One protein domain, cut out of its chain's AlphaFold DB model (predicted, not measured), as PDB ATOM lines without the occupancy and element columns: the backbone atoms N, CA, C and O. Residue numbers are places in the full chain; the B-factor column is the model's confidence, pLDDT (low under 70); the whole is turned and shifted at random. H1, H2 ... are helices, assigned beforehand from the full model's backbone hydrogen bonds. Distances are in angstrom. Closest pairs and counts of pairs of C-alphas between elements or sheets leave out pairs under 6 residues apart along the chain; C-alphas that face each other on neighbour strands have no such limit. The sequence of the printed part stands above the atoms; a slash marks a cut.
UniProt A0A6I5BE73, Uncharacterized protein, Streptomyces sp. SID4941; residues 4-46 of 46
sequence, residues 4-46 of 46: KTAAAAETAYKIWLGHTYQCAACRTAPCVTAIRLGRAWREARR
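This is residues 4 to 46 of the 46 residues of an uncharacterized protein of Streptomyces sp. SID4941 (UniProt A0A6I5BE73). Two helices, the long H1 and the shorter H3, lie side by side and run opposite ways as a narrow two-helix rod. The chain folds back at one end of this rod through the small helix H2 and the turn of residues 28 to 31. The printed part has 43 residues with three named helices, H1, H2 and H3 in chain order, no named strand, and the class all helix. The whole is compact, with a radius of gyration of the C-alphas of 10.5 A, and the C-alphas span 33 by 14 by 10 A.

H1, residues 4 to 22, touches H3, residues 32 to 44, with 22 pairs of C-alphas within 8 A. Their closest C-alphas are those of Ala 9 and Ala 44, 4.8 A apart. The two helices run opposite ways at a shallow tilt of 18 degrees, and their centres are 9.1 A apart. H2, residues 24 to 27, only just touches H1, with 3 pairs of C-alphas within 8 A, and they touch only at the corner by their link. H1 touches H2 with residues 20 to 21 alone; the closest C-alphas of the two are those of Thr 20 and Cys 26, 5.5 A apart. H2 and H3 are close but not clearly touching, and their closest C-alphas, those of Cys 26 and Ala 34, are 7.5 A apart. In H1 and H3 every O i to N i+4 pair is within hydrogen-bond range, while H2 is too short for such a pair and has its 1 O i to N i+3 pair within range.

H1 is the longest helix, with 19 residues and 27.4 A from C-alpha 4 at (49.566, 8.272, -38.730) to C-alpha 22 at (46.957, -15.115, -24.641). H3 measures 18.5 A from its first to its last C-alpha, and C-alpha 44 is at (45.239, -0.154, -41.240). H2 has 4 residues and measures 5.6 A.

The two C-alphas farthest apart are those of Lys 4 and Thr 28, at 33.9 A. The links H1 to H2 and H2 to H3 are tight, and the printed part has no cut. The mean pLDDT of the printed part is 93.1, and no printed residue is under 70.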
ATOM      1  N   LYS A   4      50.787   8.561 -39.496       70.50
ATOM      2  CA  LYS A   4      49.566   8.272 -38.730       70.50
ATOM      3  C   LYS A   4      48.998   6.872 -39.007       70.50
ATOM      4  O   LYS A   4      48.572   6.198 -38.073       70.50
ATOM      5  N   THR A   5      49.013   6.419 -40.260       79.06
ATOM      6  CA  THR A   5      48.505   5.092 -40.655       79.06
ATOM      7  C   THR A   5      49.464   3.990 -40.210       79.06
ATOM      8  O   THR A   5      49.029   2.944 -39.741       79.06
ATOM      9  N   ALA A   6      50.774   4.260 -40.250       84.00
ATOM     10  CA  ALA A   6      51.793   3.344 -39.742       84.00
ATOM     11  C   ALA A   6      51.662   3.116 -38.224       84.00
ATOM     12  O   ALA A   6      51.673   1.970 -37.781       84.00
ATOM     13  N   ALA A   7      51.452   4.178 -37.438       88.62
ATOM     14  CA  ALA A   7      51.216   4.062 -35.997       88.62
ATOM     15  C   ALA A   7      49.932   3.271 -35.681       88.62
ATOM     16  O   ALA A   7      49.945   2.377 -34.837       88.62
ATOM     17  N   ALA A   8      48.836   3.541 -36.403       89.00
ATOM     18  CA  ALA A   8      47.584   2.798 -36.249       89.00
ATOM     19  C   ALA A   8      47.739   1.307 -36.604       89.00
ATOM     20  O   ALA A   8      47.227   0.441 -35.890       89.00
ATOM     21  N   ALA A   9      48.485   0.995 -37.667       92.50
ATOM     22  CA  ALA A   9      48.812  -0.377 -38.033       92.50
ATOM     23  C   ALA A   9      49.660  -1.067 -36.956       92.50
ATOM     24  O   ALA A   9      49.411  -2.226 -36.633       92.50
ATOM     25  N   GLU A  10      50.629  -0.374 -36.358       94.31
ATOM     26  CA  GLU A  10      51.471  -0.951 -35.310       94.31
ATOM     27  C   GLU A  10      50.672  -1.259 -34.031       94.31
ATOM     28  O   GLU A  10      50.802  -2.339 -33.449       94.31
ATOM     29  N   THR A  11      49.769  -0.360 -33.629       94.94
ATOM     30  CA  THR A  11      48.836  -0.611 -32.522       94.94
ATOM     31  C   THR A  11      47.929  -1.807 -32.818       94.94
ATOM     32  O   THR A  11      47.806  -2.704 -31.981       94.94
ATOM     33  N   ALA A  12      47.333  -1.871 -34.013       94.75
ATOM     34  CA  ALA A  12      46.481  -2.991 -34.415       94.75
ATOM     35  C   ALA A  12      47.249  -4.326 -34.441       94.75
ATOM     36  O   ALA A  12      46.716  -5.355 -34.025       94.75
ATOM     37  N   TYR A  13      48.518  -4.302 -34.863       95.56
ATOM     38  CA  TYR A  13      49.403  -5.463 -34.839       95.56
ATOM     39  C   TYR A  13      49.652  -5.962 -33.413       95.56
ATOM     40  O   TYR A  13      49.473  -7.147 -33.145       95.56
ATOM     41  N   LYS A  14      50.003  -5.067 -32.481       97.06
ATOM     42  CA  LYS A  14      50.239  -5.422 -31.071       97.06
ATOM     43  C   LYS A  14      49.006  -6.048 -30.418       97.06
ATOM     44  O   LYS A  14      49.137  -7.035 -29.699       97.06
ATOM     45  N   ILE A  15      47.815  -5.518 -30.706       96.94
ATOM     46  CA  ILE A  15      46.548  -6.068 -30.201       96.94
ATOM     47  C   ILE A  15      46.300  -7.467 -30.777       96.94
ATOM     48  O   ILE A  15      45.982  -8.394 -30.031       96.94
ATOM     49  N   TRP A  16      46.463  -7.637 -32.093       97.00
ATOM     50  CA  TRP A  16      46.305  -8.937 -32.746       97.00
ATOM     51  C   TRP A  16      47.278  -9.979 -32.178       97.00
ATOM     52  O   TRP A  16      46.841 -11.056 -31.768       97.00
ATOM     53  N   LEU A  17      48.563  -9.629 -32.077       96.50
ATOM     54  CA  LEU A  17      49.613 -10.504 -31.564       96.50
ATOM     55  C   LEU A  17      49.353 -10.887 -30.102       96.50
ATOM     56  O   LEU A  17      49.340 -12.070 -29.761       96.50
ATOM     57  N   GLY A  18      49.058  -9.902 -29.248       96.50
ATOM     58  CA  GLY A  18      48.734 -10.134 -27.841       96.50
ATOM     59  C   GLY A  18      47.551 -11.088 -27.667       96.50
ATOM     60  O   GLY A  18      47.615 -12.010 -26.853       96.50
ATOM     61  N   HIS A  19      46.510 -10.938 -28.490       96.19
ATOM     62  CA  HIS A  19      45.373 -11.851 -28.474       96.19
ATOM     63  C   HIS A  19      45.765 -13.274 -28.885       96.19
ATOM     64  O   HIS A  19      45.393 -14.224 -28.199       96.19
ATOM     65  N   THR A  20      46.534 -13.443 -29.965       95.81
ATOM     66  CA  THR A  20      46.973 -14.779 -30.406       95.81
ATOM     67  C   THR A  20      47.857 -15.486 -29.380       95.81
ATOM     68  O   THR A  20      47.766 -16.703 -29.257       95.81
ATOM     69  N   TYR A  21      48.651 -14.740 -28.605       95.62
ATOM     70  CA  TYR A  21      49.491 -15.300 -27.542       95.62
ATOM     71  C   TYR A  21      48.703 -15.684 -26.283       95.62
ATOM     72  O   TYR A  21      49.014 -16.692 -25.655       95.62
ATOM     73  N   GLN A  22      47.697 -14.895 -25.892       95.56
ATOM     74  CA  GLN A  22      46.957 -15.115 -24.641       95.56
ATOM     75  C   GLN A  22      45.736 -16.028 -24.808       95.56
ATOM     76  O   GLN A  22      45.316 -16.701 -23.867       95.56
ATOM     77  N   CYS A  23      45.126 -16.056 -25.994       96.31
ATOM     78  CA  CYS A  23      43.904 -16.809 -26.224       96.31
ATOM     79  C   CYS A  23      44.200 -18.310 -26.355       96.31
ATOM     80  O   CYS A  23      44.758 -18.764 -27.352       96.31
ATOM     81  N   ALA A  24      43.732 -19.107 -25.392       95.19
ATOM     82  CA  ALA A  24      43.886 -20.561 -25.418       95.19
ATOM     83  C   ALA A  24      43.303 -21.219 -26.681       95.19
ATOM     84  O   ALA A  24      43.872 -22.200 -27.156       95.19
ATOM     85  N   ALA A  25      42.212 -20.671 -27.229       94.00
ATOM     86  CA  ALA A  25      41.590 -21.158 -28.460       94.00
ATOM     87  C   ALA A  25      42.472 -20.922 -29.696       94.00
ATOM     88  O   ALA A  25      42.431 -21.716 -30.627       94.00
ATOM     89  N   CYS A  26      43.311 -19.876 -29.683       95.50
ATOM     90  CA  CYS A  26      44.225 -19.575 -30.785       95.50
ATOM     91  C   CYS A  26      45.406 -20.550 -30.893       95.50
ATOM     92  O   CYS A  26      46.121 -20.506 -31.890       95.50
ATOM     93  N   ARG A  27      45.616 -21.435 -29.904       91.25
ATOM     94  CA  ARG A  27      46.739 -22.389 -29.897       91.25
ATOM     95  C   ARG A  27      46.650 -23.449 -30.995       91.25
ATOM     96  O   ARG A  27      47.683 -23.935 -31.434       91.25
ATOM     97  N   THR A  28      45.442 -23.813 -31.420       92.00
ATOM     98  CA  THR A  28      45.208 -24.802 -32.485       92.00
ATOM     99  C   THR A  28      44.775 -24.149 -33.791       92.00
ATOM    100  O   THR A  28      45.250 -24.541 -34.853       92.00
ATOM    101  N   ALA A  29      43.896 -23.146 -33.730       93.62
ATOM    102  CA  ALA A  29      43.445 -22.396 -34.896       93.62
ATOM    103  C   ALA A  29      43.057 -20.956 -34.517       93.62
ATOM    104  O   ALA A  29      42.546 -20.733 -33.419       93.62
ATOM    105  N   PRO A  30      43.234 -19.964 -35.410       92.62
ATOM    106  CA  PRO A  30      42.820 -18.591 -35.139       92.62
ATOM    107  C   PRO A  30      41.322 -18.508 -34.833       92.62
ATOM    108  O   PRO A  30      40.487 -18.884 -35.657       92.62
ATOM    109  N   CYS A  31      40.965 -17.975 -33.665       96.88
ATOM    110  CA  CYS A  31      39.563 -17.756 -33.325       96.88
ATOM    111  C   CYS A  31      38.978 -16.577 -34.127       96.88
ATOM    112  O   CYS A  31      39.701 -15.764 -34.711       96.88
ATOM    113  N   VAL A  32      37.649 -16.430 -34.114       97.25
ATOM    114  CA  VAL A  32      36.949 -15.350 -34.837       97.25
ATOM    115  C   VAL A  32      37.486 -13.963 -34.458       97.25
ATOM    116  O   VAL A  32      37.648 -13.103 -35.325       97.25
ATOM    117  N   THR A  33      37.828 -13.748 -33.186       97.06
ATOM    118  CA  THR A  33      38.423 -12.491 -32.710       97.06
ATOM    119  C   THR A  33      39.801 -12.254 -33.322       97.06
ATOM    120  O   THR A  33      40.042 -11.177 -33.865       97.06
ATOM    121  N   ALA A  34      40.678 -13.262 -33.331       96.94
ATOM    122  CA  ALA A  34      41.987 -13.172 -33.977       96.94
ATOM    123  C   ALA A  34      41.869 -12.859 -35.478       96.94
ATOM    124  O   ALA A  34      42.628 -12.042 -35.999       96.94
ATOM    125  N   ILE A  35      40.890 -13.452 -36.171       97.31
ATOM    126  CA  ILE A  35      40.632 -13.194 -37.597       97.31
ATOM    127  C   ILE A  35      40.213 -11.734 -37.824       97.31
ATOM    128  O   ILE A  35      40.728 -11.080 -38.736       97.31
ATOM    129  N   ARG A  36      39.306 -11.207 -36.990       97.31
ATOM    130  CA  ARG A  36      38.851  -9.807 -37.062       97.31
ATOM    131  C   ARG A  36      39.992  -8.829 -36.786       97.31
ATOM    132  O   ARG A  36      40.179  -7.892 -37.557       97.31
ATOM    133  N   LEU A  37      40.796  -9.084 -35.754       96.88
ATOM    134  CA  LEU A  37      41.963  -8.265 -35.409       96.88
ATOM    135  C   LEU A  37      43.022  -8.276 -36.522       96.88
ATOM    136  O   LEU A  37      43.511  -7.222 -36.925       96.88
ATOM    137  N   GLY A  38      43.320  -9.446 -37.094       95.69
ATOM    138  CA  GLY A  38      44.253  -9.560 -38.216       95.69
ATOM    139  C   GLY A  38      43.750  -8.869 -39.491       95.69
ATOM    140  O   GLY A  38      44.545  -8.327 -40.260       95.69
ATOM    141  N   ARG A  39      42.430  -8.847 -39.727       96.25
ATOM    142  CA  ARG A  39      41.823  -8.051 -40.809       96.25
ATOM    143  C   ARG A  39      41.995  -6.552 -40.551       96.25
ATOM    144  O   ARG A  39      42.497  -5.876 -41.442       96.25
ATOM    145  N   ALA A  40      41.674  -6.073 -39.349       94.81
ATOM    146  CA  ALA A  40      41.820  -4.663 -38.983       94.81
ATOM    147  C   ALA A  40      43.269  -4.168 -39.138       94.81
ATOM    148  O   ALA A  40      43.504  -3.098 -39.691       94.81
ATOM    149  N   TRP A  41      44.259  -4.977 -38.744       94.62
ATOM    150  CA  TRP A  41      45.671  -4.665 -38.985       94.62
ATOM    151  C   TRP A  41      46.018  -4.575 -40.482       94.62
ATOM    152  O   TRP A  41      46.695  -3.638 -40.911       94.62
ATOM    153  N   ARG A  42      45.544  -5.526 -41.300       93.75
ATOM    154  CA  ARG A  42      45.775  -5.510 -42.756       93.75
ATOM    155  C   ARG A  42      45.118  -4.323 -43.456       93.75
ATOM    156  O   ARG A  42      45.645  -3.877 -44.471       93.75
ATOM    157  N   GLU A  43      43.988  -3.852 -42.946       92.88
ATOM    158  CA  GLU A  43      43.301  -2.658 -43.442       92.88
ATOM    159  C   GLU A  43      44.042  -1.387 -43.013       92.88
ATOM    160  O   GLU A  43      44.314  -0.541 -43.855       92.88
ATOM    161  N   ALA A  44      44.484  -1.299 -41.756       89.38
ATOM    162  CA  ALA A  44      45.239  -0.154 -41.240       89.38
ATOM    163  C   ALA A  44      46.620   0.034 -41.894       89.38
ATOM    164  O   ALA A  44      47.172   1.129 -41.842       89.38
ATOM    165  N   ARG A  45      47.202  -1.018 -42.486       85.88
ATOM    166  CA  ARG A  45      48.497  -0.947 -43.183       85.88
ATOM    167  C   ARG A  45      48.395  -0.696 -44.690       85.88
ATOM    168  O   ARG A  45      49.443  -0.636 -45.323       85.88
ATOM    169  N   ARG A  46      47.197  -0.703 -45.285       81.62
ATOM    170  CA  ARG A  46      47.018  -0.380 -46.712       81.62
ATOM    171  C   ARG A  46      47.073   1.130 -46.905       81.62
ATOM    172  O   ARG A  46      47.688   1.539 -47.912       81.62
TER     173      ARG A  46